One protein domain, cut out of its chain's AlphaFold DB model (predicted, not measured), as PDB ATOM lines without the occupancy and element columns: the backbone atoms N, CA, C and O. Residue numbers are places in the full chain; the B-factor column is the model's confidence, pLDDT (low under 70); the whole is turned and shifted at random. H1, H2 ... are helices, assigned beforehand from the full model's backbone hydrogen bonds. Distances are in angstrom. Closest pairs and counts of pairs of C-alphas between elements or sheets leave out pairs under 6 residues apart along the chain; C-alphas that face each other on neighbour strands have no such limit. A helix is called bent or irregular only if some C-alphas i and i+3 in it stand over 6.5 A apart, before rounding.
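What this domain is: This is residues 2 to 110 of the 120 residues of an uncharacterized protein of Bacillus glycinifermentans (UniProt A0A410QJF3). Picture a long helical arm with a small compact head at one end: residues 2 to 29 of H1 stick out free, and the head holds the rest of H1, the short helices H2 and H3, and long unnamed stretches. H1 runs nearly straight into the head, where its last arm H1b, H2 and H3 sit in a triangle, each about perpendicular to the other two, while residues 89 to 110 run out from H3 and fold back near Ser 100. The printed part has 109 residues with three named helices, in the order H1, H2, H3, and no named strand; its class is all helix. The whole is extended, with a radius of gyration of the C-alphas of 21.6 A, and the C-alphas span 75 by 30 by 26 A, the free arm making the length.

How they stand to each other: Begin at residue 2, where H1, residues 2 to 46, starts; by its hydrogen bonds it was assigned as one helix, but it is bent, with C-alphas 35 and 38 standing 6.9 A apart. Its arms are H1a, residues 2 to 35, and H1b, residues 38 to 46, at a shallow tilt of 26 degrees. Next look at H2, residues 60 to 70: it only just touches H1b, with 3 pairs of C-alphas within 8 A, the closest being those of Phe 41 and Tyr 64, 6.8 A apart. Their lines are about perpendicular, at 82 degrees. H3, residues 79 to 88, also only just touches H1b, with 3 pairs within 8 A; its closest C-alphas are those of Val 38 and Tyr 85, 6.7 A apart, and the lines are about perpendicular at 78 degrees. H2 and H3 are close but not clearly touching, their closest C-alphas being those of Tyr 61 and Val 79, 6.8 A apart. H1a and H2 are apart. In H1a, H1b, H2 and H3 every O i to N i+4 pair is within hydrogen-bond range.

Where its parts are: Find C-alpha 2 at (11.602, 49.585, 34.028); from there H1a runs 49.4 A to C-alpha 35 at (13.631, 26.687, -9.642). H1b covers 11.4 A from Val 38 to Tyr 46, and H2 covers 15.3 A from Leu 60 to Glu 70. H3 runs 14.3 A from Val 79 to C-alpha 88 at (21.850, 25.750, -16.733).

The domain as a whole: Look for the two C-alphas farthest apart at Asn 2 and Thr 54, 76.0 A from each other. Without residues 2 to 29, the body spans 33 by 30 by 21 A. The link from H1 to H2 is long, with 13 residues, and the printed part has no cut. Mean pLDDT of the printed part is 73.1, and it is under 70 at residue 2, residues 27 to 35, 47 to 58 and 92 to 110.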
ATOM      1  N   ASN A   2      10.812  49.820  35.258       68.06
ATOM      2  CA  ASN A   2      11.602  49.585  34.028       68.06
ATOM      3  C   ASN A   2      11.766  48.109  33.603       68.06
ATOM      4  O   ASN A   2      11.839  47.824  32.409       68.06
ATOM      5  N   ASN A   3      11.780  47.156  34.541       74.62
ATOM      6  CA  ASN A   3      12.049  45.746  34.219       74.62
ATOM      7  C   ASN A   3      10.897  45.029  33.495       74.62
ATOM      8  O   ASN A   3      11.160  44.192  32.635       74.62
ATOM      9  N   GLU A   4       9.636  45.358  33.783       77.75
ATOM     10  CA  GLU A   4       8.485  44.757  33.087       77.75
ATOM     11  C   GLU A   4       8.365  45.244  31.644       77.75
ATOM     12  O   GLU A   4       8.114  44.443  30.742       77.75
ATOM     13  N   VAL A   5       8.639  46.529  31.400       79.81
ATOM     14  CA  VAL A   5       8.650  47.107  30.048       79.81
ATOM     15  C   VAL A   5       9.736  46.450  29.192       79.81
ATOM     16  O   VAL A   5       9.479  46.074  28.049       79.81
ATOM     17  N   VAL A   6      10.935  46.244  29.747       82.19
ATOM     18  CA  VAL A   6      12.028  45.540  29.054       82.19
ATOM     19  C   VAL A   6      11.656  44.080  28.766       82.19
ATOM     20  O   VAL A   6      11.865  43.603  27.649       82.19
ATOM     21  N   ARG A   7      11.046  43.371  29.726       81.19
ATOM     22  CA  ARG A   7      10.597  41.975  29.545       81.19
ATOM     23  C   ARG A   7       9.525  41.841  28.465       81.19
ATOM     24  O   ARG A   7       9.585  40.914  27.653       81.19
ATOM     25  N   SER A   8       8.577  42.775  28.435       87.62
ATOM     26  CA  SER A   8       7.525  42.835  27.420       87.62
ATOM     27  C   SER A   8       8.123  43.018  26.019       87.62
ATOM     28  O   SER A   8       7.912  42.177  25.142       87.62
ATOM     29  N   LYS A   9       9.008  44.012  25.847       87.38
ATOM     30  CA  LYS A   9       9.699  44.272  24.572       87.38
ATOM     31  C   LYS A   9      10.542  43.086  24.095       87.38
ATOM     32  O   LYS A   9      10.530  42.751  22.915       87.38
ATOM     33  N   LEU A  10      11.243  42.395  24.996       86.94
ATOM     34  CA  LEU A  10      12.010  41.189  24.645       86.94
ATOM     35  C   LEU A  10      11.118  40.035  24.172       86.94
ATOM     36  O   LEU A  10      11.510  39.262  23.294       86.94
ATOM     37  N   THR A  11       9.921  39.914  24.741       90.44
ATOM     38  CA  THR A  11       8.938  38.901  24.337       90.44
ATOM     39  C   THR A  11       8.397  39.200  22.940       90.44
ATOM     40  O   THR A  11       8.279  38.297  22.112       90.44
ATOM     41  N   GLU A  12       8.138  40.470  22.648       91.88
ATOM     42  CA  GLU A  12       7.702  40.942  21.335       91.88
ATOM     43  C   GLU A  12       8.786  40.741  20.262       91.88
ATOM     44  O   GLU A  12       8.518  40.154  19.213       91.88
ATOM     45  N   ILE A  13      10.045  41.071  20.572       92.50
ATOM     46  CA  ILE A  13      11.198  40.810  19.693       92.50
ATOM     47  C   ILE A  13      11.329  39.314  19.372       92.50
ATOM     48  O   ILE A  13      11.582  38.947  18.223       92.50
ATOM     49  N   LYS A  14      11.142  38.422  20.355       91.56
ATOM     50  CA  LYS A  14      11.182  36.967  20.114       91.56
ATOM     51  C   LYS A  14      10.076  36.509  19.161       91.56
ATOM     52  O   LYS A  14      10.344  35.681  18.290       91.56
ATOM     53  N   LYS A  15       8.860  37.049  19.292       92.56
ATOM     54  CA  LYS A  15       7.748  36.744  18.376       92.56
ATOM     55  C   LYS A  15       8.052  37.219  16.956       92.56
ATOM     56  O   LYS A  15       7.900  36.440  16.020       92.56
ATOM     57  N   LEU A  16       8.558  38.443  16.803       90.12
ATOM     58  CA  LEU A  16       8.939  38.993  15.499       90.12
ATOM     59  C   LEU A  16      10.032  38.159  14.819       90.12
ATOM     60  O   LEU A  16       9.899  37.825  13.646       90.12
ATOM     61  N   LYS A  17      11.062  37.731  15.561       90.25
ATOM     62  CA  LYS A  17      12.105  36.835  15.028       90.25
ATOM     63  C   LYS A  17      11.539  35.508  14.521       90.25
ATOM     64  O   LYS A  17      11.966  35.028  13.476       90.25
ATOM     65  N   LYS A  18      10.572  34.924  15.237       91.88
ATOM     66  CA  LYS A  18       9.906  33.687  14.809       91.88
ATOM     67  C   LYS A  18       9.120  33.893  13.510       91.88
ATOM     68  O   LYS A  18       9.255  33.087  12.596       91.88
ATOM     69  N   ILE A  19       8.368  34.990  13.411       89.94
ATOM     70  CA  ILE A  19       7.616  35.346  12.199       89.94
ATOM     71  C   ILE A  19       8.570  35.518  11.009       89.94
ATOM     72  O   ILE A  19       8.336  34.925   9.960       89.94
ATOM     73  N   ILE A  20       9.670  36.259  11.177       87.38
ATOM     74  CA  ILE A  20      10.680  36.451  10.122       87.38
ATOM     75  C   ILE A  20      11.227  35.099   9.648       87.38
ATOM     76  O   ILE A  20      11.198  34.821   8.453       87.38
ATOM     77  N   ALA A  21      11.634  34.220  10.567       85.44
ATOM     78  CA  ALA A  21      12.162  32.901  10.217       85.44
ATOM     79  C   ALA A  21      11.133  32.012   9.484       85.44
ATOM     80  O   ALA A  21      11.485  31.258   8.575       85.44
ATOM     81  N   GLU A  22       9.850  32.090   9.849       87.44
ATOM     82  CA  GLU A  22       8.776  31.380   9.144       87.44
ATOM     83  C   GLU A  22       8.575  31.913   7.719       87.44
ATOM     84  O   GLU A  22       8.412  31.120   6.786       87.44
ATOM     85  N   TYR A  23       8.625  33.234   7.531       75.38
ATOM     86  CA  TYR A  23       8.549  33.859   6.209       75.38
ATOM     87  C   TYR A  23       9.763  33.522   5.338       75.38
ATOM     88  O   TYR A  23       9.587  33.147   4.178       75.38
ATOM     89  N   GLU A  24      10.977  33.571   5.890       73.50
ATOM     90  CA  GLU A  24      12.202  33.175   5.188       73.50
ATOM     91  C   GLU A  24      12.152  31.705   4.754       73.50
ATOM     92  O   GLU A  24      12.474  31.381   3.610       73.50
ATOM     93  N   ASN A  25      11.682  30.807   5.622       74.06
ATOM     94  CA  ASN A  25      11.530  29.391   5.283       74.06
ATOM     95  C   ASN A  25      10.475  29.157   4.197       74.06
ATOM     96  O   ASN A  25      10.699  28.350   3.293       74.06
ATOM     97  N   LYS A  26       9.334  29.857   4.251       70.81
ATOM     98  CA  LYS A  26       8.315  29.794   3.190       70.81
ATOM     99  C   LYS A  26       8.857  30.325   1.863       70.81
ATOM    100  O   LYS A  26       8.632  29.696   0.834       70.81
ATOM    101  N   SER A  27       9.606  31.426   1.894       67.25
ATOM    102  CA  SER A  27      10.260  32.003   0.717       67.25
ATOM    103  C   SER A  27      11.287  31.041   0.110       67.25
ATOM    104  O   SER A  27      11.238  30.788  -1.089       67.25
ATOM    105  N   ARG A  28      12.147  30.413   0.926       61.38
ATOM    106  CA  ARG A  28      13.117  29.403   0.460       61.38
ATOM    107  C   ARG A  28      12.449  28.166  -0.134       61.38
ATOM    108  O   ARG A  28      12.902  27.675  -1.164       61.38
ATOM    109  N   LYS A  29      11.381  27.660   0.494       60.62
ATOM    110  CA  LYS A  29      10.618  26.515  -0.031       60.62
ATOM    111  C   LYS A  29       9.979  26.833  -1.381       60.62
ATOM    112  O   LYS A  29      10.169  26.044  -2.302       60.62
ATOM    113  N   ARG A  30       9.318  27.992  -1.508       61.56
ATOM    114  CA  ARG A  30       8.773  28.460  -2.792       61.56
ATOM    115  C   ARG A  30       9.876  28.589  -3.834       61.56
ATOM    116  O   ARG A  30       9.825  27.861  -4.807       61.56
ATOM    117  N   ASN A  31      10.964  29.306  -3.542       59.69
ATOM    118  CA  ASN A  31      12.104  29.417  -4.462       59.69
ATOM    119  C   ASN A  31      12.655  28.055  -4.922       59.69
ATOM    120  O   ASN A  31      13.065  27.913  -6.068       59.69
ATOM    121  N   THR A  32      12.670  27.041  -4.052       59.81
ATOM    122  CA  THR A  32      13.175  25.702  -4.402       59.81
ATOM    123  C   THR A  32      12.211  24.934  -5.316       59.81
ATOM    124  O   THR A  32      12.664  24.209  -6.201       59.81
ATOM    125  N   GLN A  33      10.895  25.074  -5.121       59.97
ATOM    126  CA  GLN A  33       9.873  24.533  -6.032       59.97
ATOM    127  C   GLN A  33       9.834  25.312  -7.356       59.97
ATOM    128  O   GLN A  33       9.748  24.709  -8.427       59.97
ATOM    129  N   ASP A  34      10.016  26.629  -7.286       65.88
ATOM    130  CA  ASP A  34      10.027  27.523  -8.436       65.88
ATOM    131  C   ASP A  34      11.195  27.168  -9.367       65.88
ATOM    132  O   ASP A  34      10.963  26.861 -10.531       65.88
ATOM    133  N   ILE A  35      12.434  27.071  -8.855       65.44
ATOM    134  CA  ILE A  35      13.631  26.687  -9.642       65.44
ATOM    135  C   ILE A  35      13.438  25.339 -10.360       65.44
ATOM    136  O   ILE A  35      13.892  25.153 -11.488       65.44
ATOM    137  N   ARG A  36      12.726  24.393  -9.735       73.25
ATOM    138  CA  ARG A  36      12.516  23.050 -10.293       73.25
ATOM    139  C   ARG A  36      11.459  22.993 -11.387       73.25
ATOM    140  O   ARG A  36      11.412  21.994 -12.095       73.25
ATOM    141  N   SER A  37      10.647  24.030 -11.570       82.50
ATOM    142  CA  SER A  37       9.522  23.991 -12.515       82.50
ATOM    143  C   SER A  37       9.982  23.771 -13.964       82.50
ATOM    144  O   SER A  37       9.373  22.984 -14.685       82.50
ATOM    145  N   VAL A  38      11.106  24.371 -14.376       84.50
ATOM    146  CA  VAL A  38      11.691  24.141 -15.715       84.50
ATOM    147  C   VAL A  38      12.238  22.719 -15.846       84.50
ATOM    148  O   VAL A  38      11.993  22.051 -16.847       84.50
ATOM    149  N   GLN A  39      12.935  22.226 -14.822       82.81
ATOM    150  CA  GLN A  39      13.493  20.874 -14.821       82.81
ATOM    151  C   GLN A  39      12.394  19.803 -14.862       82.81
ATOM    152  O   GLN A  39      12.493  18.847 -15.627       82.81
ATOM    153  N   VAL A  40      11.332  19.971 -14.070       85.62
ATOM    154  CA  VAL A  40      10.178  19.062 -14.053       85.62
ATOM    155  C   VAL A  40       9.464  19.086 -15.399       85.62
ATOM    156  O   VAL A  40       9.174  18.022 -15.936       85.62
ATOM    157  N   PHE A  41       9.237  20.266 -15.982       87.31
ATOM    158  CA  PHE A  41       8.651  20.383 -17.317       87.31
ATOM    159  C   PHE A  41       9.453  19.599 -18.366       87.31
ATOM    160  O   PHE A  41       8.881  18.802 -19.114       87.31
ATOM    161  N   ILE A  42      10.773  19.789 -18.394       82.31
ATOM    162  CA  ILE A  42      11.671  19.113 -19.335       82.31
ATOM    163  C   ILE A  42      11.660  17.596 -19.133       82.31
ATOM    164  O   ILE A  42      11.510  16.855 -20.105       82.31
ATOM    165  N   ASN A  43      11.765  17.125 -17.890       80.19
ATOM    166  CA  ASN A  43      11.780  15.693 -17.604       80.19
ATOM    167  C   ASN A  43      10.441  15.029 -17.968       80.19
ATOM    168  O   ASN A  43      10.413  14.002 -18.640       80.19
ATOM    169  N   SER A  44       9.318  15.652 -17.604       82.12
ATOM    170  CA  SER A  44       7.985  15.081 -17.829       82.12
ATOM    171  C   SER A  44       7.592  15.006 -19.303       82.12
ATOM    172  O   SER A  44       6.896  14.075 -19.701       82.12
ATOM    173  N   ASN A  45       8.023  15.970 -20.122       78.75
ATOM    174  CA  ASN A  45       7.538  16.098 -21.499       78.75
ATOM    175  C   ASN A  45       8.569  15.667 -22.547       78.75
ATOM    176  O   ASN A  45       8.210  15.321 -23.672       78.75
ATOM    177  N   TYR A  46       9.857  15.670 -22.196       74.62
ATOM    178  CA  TYR A  46      10.903  15.617 -23.204       74.62
ATOM    179  C   TYR A  46      12.124  14.752 -22.889       74.62
ATOM    180  O   TYR A  46      12.964  14.582 -23.776       74.62
ATOM    181  N   GLU A  47      12.211  14.130 -21.711       65.19
ATOM    182  CA  GLU A  47      13.371  13.321 -21.307       65.19
ATOM    183  C   GLU A  47      13.779  12.293 -22.373       65.19
ATOM    184  O   GLU A  47      14.953  12.188 -22.700       65.19
ATOM    185  N   LYS A  48      12.821  11.609 -23.018       58.75
ATOM    186  CA  LYS A  48      13.092  10.625 -24.089       58.75
ATOM    187  C   LYS A  48      13.367  11.238 -25.468       58.75
ATOM    188  O   LYS A  48      13.994  10.605 -26.310       58.75
ATOM    189  N   SER A  49      12.871  12.447 -25.715       57.91
ATOM    190  CA  SER A  49      12.887  13.099 -27.030       57.91
ATOM    191  C   SER A  49      14.238  13.703 -27.407       57.91
ATOM    192  O   SER A  49      14.443  13.984 -28.586       57.91
ATOM    193  N   PHE A  50      15.118  13.927 -26.429       56.31
ATOM    194  CA  PHE A  50      16.391  14.634 -26.600       56.31
ATOM    195  C   PHE A  50      17.620  13.723 -26.682       56.31
ATOM    196  O   PHE A  50      18.730  14.221 -26.816       56.31
ATOM    197  N   TYR A  51      17.439  12.399 -26.596       52.19
ATOM    198  CA  TYR A  51      18.530  11.426 -26.767       52.19
ATOM    199  C   TYR A  51      18.915  11.192 -28.229       52.19
ATOM    200  O   TYR A  51      19.995  10.687 -28.511       52.19
ATOM    201  N   ASN A  52      18.041  11.571 -29.156       52.03
ATOM    202  CA  ASN A  52      18.368  11.618 -30.567       52.03
ATOM    203  C   ASN A  52      18.708  13.082 -30.851       52.03
ATOM    204  O   ASN A  52      17.856  13.926 -30.592       52.03
ATOM    205  N   ASP A  53      19.916  13.378 -31.342       54.78
ATOM    206  CA  ASP A  53      20.451  14.712 -31.709       54.78
ATOM    207  C   ASP A  53      19.617  15.467 -32.786       54.78
ATOM    208  O   ASP A  53      20.123  16.262 -33.578       54.78
ATOM    209  N   THR A  54      18.317  15.203 -32.882       52.25
ATOM    210  CA  THR A  54      17.381  15.830 -33.795       52.25
ATOM    211  C   THR A  54      16.961  17.195 -33.263       52.25
ATOM    212  O   THR A  54      16.258  17.310 -32.258       52.25
ATOM    213  N   GLU A  55      17.339  18.243 -33.995       53.22
ATOM    214  CA  GLU A  55      16.812  19.589 -33.783       53.22
ATOM    215  C   GLU A  55      15.278  19.565 -33.905       53.22
ATOM    216  O   GLU A  55      14.721  19.217 -34.949       53.22
ATOM    217  N   LYS A  56      14.580  19.927 -32.823       56.69
ATOM    218  CA  LYS A  56      13.120  20.053 -32.809       56.69
ATOM    219  C   LYS A  56      12.716  21.521 -32.855       56.69
ATOM    220  O   LYS A  56      13.064  22.306 -31.983       56.69
ATOM    221  N   PHE A  57      11.913  21.887 -33.848       54.78
ATOM    222  CA  PHE A  57      11.344  23.229 -33.960       54.78
ATOM    223  C   PHE A  57      10.046  23.306 -33.156       54.78
ATOM    224  O   PHE A  57       8.965  23.076 -33.691       54.78
ATOM    225  N   VAL A  58      10.165  23.599 -31.863       63.22
ATOM    226  CA  VAL A  58       9.019  23.705 -30.951       63.22
ATOM    227  C   VAL A  58       9.050  25.047 -30.239       63.22
ATOM    228  O   VAL A  58      10.113  25.505 -29.822       63.22
ATOM    229  N   ASP A  59       7.880  25.665 -30.077       74.12
ATOM    230  CA  ASP A  59       7.708  26.871 -29.267       74.12
ATOM    231  C   ASP A  59       7.647  26.509 -27.775       74.12
ATOM    232  O   ASP A  59       6.612  26.582 -27.110       74.12
ATOM    233  N   LEU A  60       8.793  26.059 -27.262       78.06
ATOM    234  CA  LEU A  60       8.916  25.415 -25.955       78.06
ATOM    235  C   LEU A  60       8.466  26.319 -24.800       78.06
ATOM    236  O   LEU A  60       7.943  25.837 -23.801       78.06
ATOM    237  N   TYR A  61       8.640  27.638 -24.934       80.62
ATOM    238  CA  TYR A  61       8.183  28.576 -23.912       80.62
ATOM    239  C   TYR A  61       6.655  28.688 -23.884       80.62
ATOM    240  O   TYR A  61       6.069  28.794 -22.807       80.62
ATOM    241  N   ASN A  62       5.987  28.662 -25.041       82.44
ATOM    242  CA  ASN A  62       4.527  28.641 -25.072       82.44
ATOM    243  C   ASN A  62       3.973  27.361 -24.448       82.44
ATOM    244  O   ASN A  62       3.068  27.447 -23.623       82.44
ATOM    245  N   GLU A  63       4.569  26.212 -24.743       86.06
ATOM    246  CA  GLU A  63       4.165  24.952 -24.117       86.06
ATOM    247  C   GLU A  63       4.421  24.920 -22.615       86.06
ATOM    248  O   GLU A  63       3.542  24.532 -21.854       86.06
ATOM    249  N   TYR A  64       5.581  25.402 -22.168       85.94
ATOM    250  CA  TYR A  64       5.878  25.538 -20.747       85.94
ATOM    251  C   TYR A  64       4.832  26.406 -20.029       85.94
ATOM    252  O   TYR A  64       4.375  26.060 -18.942       85.94
ATOM    253  N   LYS A  65       4.391  27.512 -20.647       86.81
ATOM    254  CA  LYS A  65       3.332  28.356 -20.072       86.81
ATOM    255  C   LYS A  65       1.995  27.634 -19.958       86.81
ATOM    256  O   LYS A  65       1.308  27.865 -18.967       86.81
ATOM    257  N   GLU A  66       1.600  26.861 -20.968       88.75
ATOM    258  CA  GLU A  66       0.356  26.085 -20.915       88.75
ATOM    259  C   GLU A  66       0.464  24.968 -19.873       88.75
ATOM    260  O   GLU A  66      -0.399  24.860 -19.010       88.75
ATOM    261  N   TRP A  67       1.589  24.253 -19.833       90.06
ATOM    262  CA  TRP A  67       1.857  23.236 -18.820       90.06
ATOM    263  C   TRP A  67       1.794  23.796 -17.390       90.06
ATOM    264  O   TRP A  67       1.187  23.183 -16.515       90.06
ATOM    265  N   CYS A  68       2.339  24.993 -17.138       87.88
ATOM    266  CA  CYS A  68       2.204  25.662 -15.838       87.88
ATOM    267  C   CYS A  68       0.754  26.032 -15.483       87.88
ATOM    268  O   CYS A  68       0.444  26.133 -14.303       87.88
ATOM    269  N   LYS A  69      -0.138  26.265 -16.459       85.88
ATOM    270  CA  LYS A  69      -1.567  26.491 -16.161       85.88
ATOM    271  C   LYS A  69      -2.256  25.202 -15.727       85.88
ATOM    272  O   LYS A  69      -3.151  25.252 -14.897       85.88
ATOM    273  N   GLU A  70      -1.849  24.076 -16.304       87.75
ATOM    274  CA  GLU A  70      -2.381  22.751 -15.974       87.75
ATOM    275  C   GLU A  70      -1.798  22.197 -14.661       87.75
ATOM    276  O   GLU A  70      -2.395  21.323 -14.040       87.75
ATOM    277  N   ASN A  71      -0.647  22.717 -14.220       84.56
ATOM    278  CA  ASN A  71       0.062  22.297 -13.014       84.56
ATOM    279  C   ASN A  71       0.185  23.482 -12.044       84.56
ATOM    280  O   ASN A  71       1.235  24.117 -11.976       84.56
ATOM    281  N   GLU A  72      -0.888  23.768 -11.300       71.81
ATOM    282  CA  GLU A  72      -1.061  24.983 -10.474       71.81
ATOM    283  C   GLU A  72       0.062  25.247  -9.448       71.81
ATOM    284  O   GLU A  72       0.292  26.395  -9.066       71.81
ATOM    285  N   ASP A  73       0.799  24.211  -9.036       76.38
ATOM    286  CA  ASP A  73       1.937  24.316  -8.109       76.38
ATOM    287  C   ASP A  73       3.260  24.727  -8.786       76.38
ATOM    288  O   ASP A  73       4.280  24.891  -8.112       76.38
ATOM    289  N   MET A  74       3.275  24.865 -10.115       82.56
ATOM    290  CA  MET A  74       4.480  25.158 -10.888       82.56
ATOM    291  C   MET A  74       4.613  26.650 -11.151       82.56
ATOM    292  O   MET A  74       3.707  27.322 -11.648       82.56
ATOM    293  N   TYR A  75       5.801  27.174 -10.873       81.44
ATOM    294  CA  TYR A  75       6.097  28.569 -11.135       81.44
ATOM    295  C   TYR A  75       6.191  28.803 -12.633       81.44
ATOM    296  O   TYR A  75       6.854  28.041 -13.332       81.44
ATOM    297  N   ARG A  76       5.575  29.883 -13.114       84.12
ATOM    298  CA  ARG A  76       5.659  30.325 -14.507       84.12
ATOM    299  C   ARG A  76       6.710  31.420 -14.638       84.12
ATOM    300  O   ARG A  76       6.444  32.591 -14.368       84.12
ATOM    301  N   PHE A  77       7.899  31.041 -15.087       83.75
ATOM    302  CA  PHE A  77       8.989  31.983 -15.313       83.75
ATOM    303  C   PHE A  77       8.719  32.959 -16.460       83.75
ATOM    304  O   PHE A  77       7.988  32.666 -17.406       83.75
ATOM    305  N   SER A  78       9.380  34.121 -16.389       82.56
ATOM    306  CA  SER A  78       9.567  34.978 -17.560       82.56
ATOM    307  C   SER A  78      10.365  34.233 -18.631       82.56
ATOM    308  O   SER A  78      11.123  33.315 -18.319       82.56
ATOM    309  N   VAL A  79      10.262  34.665 -19.886       78.75
ATOM    310  CA  VAL A  79      10.993  34.012 -20.976       78.75
ATOM    311  C   VAL A  79      12.511  34.051 -20.785       78.75
ATOM    312  O   VAL A  79      13.184  33.067 -21.056       78.75
ATOM    313  N   ILE A  80      13.041  35.145 -20.227       79.31
ATOM    314  CA  ILE A  80      14.477  35.307 -19.953       79.31
ATOM    315  C   ILE A  80      14.923  34.323 -18.867       79.31
ATOM    316  O   ILE A  80      15.951  33.665 -18.995       79.31
ATOM    317  N   SER A  81      14.140  34.205 -17.793       81.81
ATOM    318  CA  SER A  81      14.443  33.272 -16.704       81.81
ATOM    319  C   SER A  81      14.326  31.818 -17.168       81.81
ATOM    320  O   SER A  81      15.152  30.993 -16.802       81.81
ATOM    321  N   PHE A  82      13.339  31.512 -18.010       82.81
ATOM    322  CA  PHE A  82      13.187  30.200 -18.630       82.81
ATOM    323  C   PHE A  82      14.397  29.837 -19.508       82.81
ATOM    324  O   PHE A  82      14.961  28.759 -19.339       82.81
ATOM    325  N   GLU A  83      14.849  30.750 -20.377       78.50
ATOM    326  CA  GLU A  83      16.069  30.579 -21.186       78.50
ATOM    327  C   GLU A  83      17.307  30.329 -20.306       78.50
ATOM    328  O   GLU A  83      18.087  29.419 -20.582       78.50
ATOM    329  N   TYR A  84      17.467  31.091 -19.218       81.62
ATOM    330  CA  TYR A  84      18.567  30.903 -18.267       81.62
ATOM    331  C   TYR A  84      18.587  29.487 -17.674       81.62
ATOM    332  O   TYR A  84      19.628  28.833 -17.685       81.62
ATOM    333  N   TYR A  85      17.442  28.984 -17.201       82.31
ATOM    334  CA  TYR A  85      17.372  27.643 -16.613       82.31
ATOM    335  C   TYR A  85      17.575  26.533 -17.639       82.31
ATOM    336  O   TYR A  85      18.182  25.516 -17.321       82.31
ATOM    337  N   LEU A  86      17.115  26.711 -18.878       80.19
ATOM    338  CA  LEU A  86      17.426  25.766 -19.949       80.19
ATOM    339  C   LEU A  86      18.939  25.687 -20.195       80.19
ATOM    340  O   LEU A  86      19.487  24.589 -20.277       80.19
ATOM    341  N   HIS A  87      19.634  26.824 -20.245       77.25
ATOM    342  CA  HIS A  87      21.092  26.829 -20.363       77.25
ATOM    343  C   HIS A  87      21.789  26.148 -19.179       77.25
ATOM    344  O   HIS A  87      22.720  25.372 -19.399       77.25
ATOM    345  N   ASP A  88      21.327  26.392 -17.950       80.38
ATOM    346  CA  ASP A  88      21.850  25.750 -16.733       80.38
ATOM    347  C   ASP A  88      21.658  24.223 -16.754       80.38
ATOM    348  O   ASP A  88      22.549  23.462 -16.386       80.38
ATOM    349  N   LEU A  89      20.536  23.755 -17.310       77.12
ATOM    350  CA  LEU A  89      20.263  22.334 -17.546       77.12
ATOM    351  C   LEU A  89      21.077  21.729 -18.713       77.12
ATOM    352  O   LEU A  89      20.917  20.548 -19.030       77.12
ATOM    353  N   GLY A  90      21.953  22.508 -19.353       74.25
ATOM    354  CA  GLY A  90      22.853  22.045 -20.409       74.25
ATOM    355  C   GLY A  90      22.258  22.072 -21.817       74.25
ATOM    356  O   GLY A  90      22.804  21.414 -22.708       74.25
ATOM    357  N   PHE A  91      21.168  22.819 -22.027       73.56
ATOM    358  CA  PHE A  91      20.547  23.003 -23.337       73.56
ATOM    359  C   PHE A  91      21.224  24.143 -24.109       73.56
ATOM    360  O   PHE A  91      21.452  25.238 -23.582       73.56
ATOM    361  N   ASP A  92      21.525  23.895 -25.383       69.06
ATOM    362  CA  ASP A  92      21.846  24.956 -26.341       69.06
ATOM    363  C   ASP A  92      20.549  25.536 -26.936       69.06
ATOM    364  O   ASP A  92      19.608  24.802 -27.233       69.06
ATOM    365  N   ILE A  93      20.457  26.861 -27.065       67.88
ATOM    366  CA  ILE A  93      19.222  27.558 -27.460       67.88
ATOM    367  C   ILE A  93      19.507  28.418 -28.689       67.88
ATOM    368  O   ILE A  93      20.204  29.428 -28.620       67.88
ATOM    369  N   ARG A  94      18.915  28.049 -29.830       64.69
ATOM    370  CA  ARG A  94      19.043  28.784 -31.100       64.69
ATOM    371  C   ARG A  94      17.803  29.612 -31.410       64.69
ATOM    372  O   ARG A  94      16.878  29.147 -32.064       64.69
ATOM    373  N   LYS A  95      17.807  30.878 -31.006       61.03
ATOM    374  CA  LYS A  95      16.689  31.800 -31.245       61.03
ATOM    375  C   LYS A  95      16.492  32.106 -32.740       61.03
ATOM    376  O   LYS A  95      17.333  32.766 -33.338       61.03
ATOM    377  N   VAL A  96      15.354  31.703 -33.317       55.81
ATOM    378  CA  VAL A  96      15.046  31.936 -34.748       55.81
ATOM    379  C   VAL A  96      14.202  33.192 -35.006       55.81
ATOM    380  O   VAL A  96      14.313  33.769 -36.082       55.81
ATOM    381  N   SER A  97      13.405  33.696 -34.051       55.44
ATOM    382  CA  SER A  97      12.719  34.989 -34.231       55.44
ATOM    383  C   SER A  97      12.371  35.701 -32.918       55.44
ATOM    384  O   SER A  97      11.873  35.102 -31.972       55.44
ATOM    385  N   ARG A  98      12.618  37.019 -32.861       49.72
ATOM    386  CA  ARG A  98      12.209  37.906 -31.752       49.72
ATOM    387  C   ARG A  98      10.830  38.544 -31.964       49.72
ATOM    388  O   ARG A  98      10.218  38.951 -30.986       49.72
ATOM    389  N   SER A  99      10.347  38.646 -33.204       51.28
ATOM    390  CA  SER A  99       9.156  39.439 -33.555       51.28
ATOM    391  C   SER A  99       7.825  38.721 -33.321       51.28
ATOM    392  O   SER A  99       6.793  39.373 -33.215       51.28
ATOM    393  N   SER A 100       7.833  37.391 -33.216       52.47
ATOM    394  CA  SER A 100       6.621  36.572 -33.076       52.47
ATOM    395  C   SER A 100       6.505  35.857 -31.730       52.47
ATOM    396  O   SER A 100       5.612  35.031 -31.566       52.47
ATOM    397  N   ASN A 101       7.423  36.116 -30.785       50.88
ATOM    398  CA  ASN A 101       7.639  35.270 -29.603       50.88
ATOM    399  C   ASN A 101       7.812  33.775 -29.943       50.88
ATOM    400  O   ASN A 101       7.671  32.942 -29.057       50.88
ATOM    401  N   LYS A 102       8.129  33.433 -31.201       52.00
ATOM    402  CA  LYS A 102       8.459  32.066 -31.600       52.00
ATOM    403  C   LYS A 102       9.921  31.821 -31.288       52.00
ATOM    404  O   LYS A 102      10.816  32.187 -32.055       52.00
ATOM    405  N   PHE A 103      10.150  31.207 -30.143       51.16
ATOM    406  CA  PHE A 103      11.456  30.685 -29.804       51.16
ATOM    407  C   PHE A 103      11.602  29.348 -30.511       51.16
ATOM    408  O   PHE A 103      10.740  28.481 -30.415       51.16
ATOM    409  N   VAL A 104      12.679  29.212 -31.269       50.47
ATOM    410  CA  VAL A 104      13.122  27.908 -31.738       50.47
ATOM    411  C   VAL A 104      14.193  27.468 -30.761       50.47
ATOM    412  O   VAL A 104      15.027  28.268 -30.338       50.47
ATOM    413  N   PHE A 105      14.136  26.210 -30.363       52.72
ATOM    414  CA  PHE A 105      15.129  25.620 -29.490       52.72
ATOM    415  C   PHE A 105      15.812  24.512 -30.282       52.72
ATOM    416  O   PHE A 105      15.230  23.465 -30.537       52.72
ATOM    417  N   GLY A 106      17.050  24.752 -30.712       51.00
ATOM    418  CA  GLY A 106      17.921  23.692 -31.214       51.00
ATOM    419  C   GLY A 106      18.431  22.882 -30.031       51.00
ATOM    420  O   GLY A 106      19.503  23.165 -29.515       51.00
ATOM    421  N   ILE A 107      17.626  21.939 -29.554       54.47
ATOM    422  CA  ILE A 107      17.890  21.237 -28.302       54.47
ATOM    423  C   ILE A 107      19.006  20.221 -28.514       54.47
ATOM    424  O   ILE A 107      18.780  19.135 -29.036       54.47
ATOM    425  N   ARG A 108      20.216  20.576 -28.083       55.06
ATOM    426  CA  ARG A 108      21.329  19.640 -27.937       55.06
ATOM    427  C   ARG A 108      21.740  19.604 -26.474       55.06
ATOM    428  O   ARG A 108      22.089  20.644 -25.914       55.06
ATOM    429  N   LYS A 109      21.699  18.425 -25.852       54.06
ATOM    430  CA  LYS A 109      22.296  18.219 -24.529       54.06
ATOM    431  C   LYS A 109      23.812  18.306 -24.704       54.06
ATOM    432  O   LYS A 109      24.380  17.587 -25.525       54.06
ATOM    433  N   LYS A 110      24.489  19.215 -23.997       49.72
ATOM    434  CA  LYS A 110      25.961  19.268 -24.017       49.72
ATOM    435  C   LYS A 110      26.534  17.952 -23.462       49.72
ATOM    436  O   LYS A 110      26.548  17.748 -22.254       49.72
TER     437      LYS A 110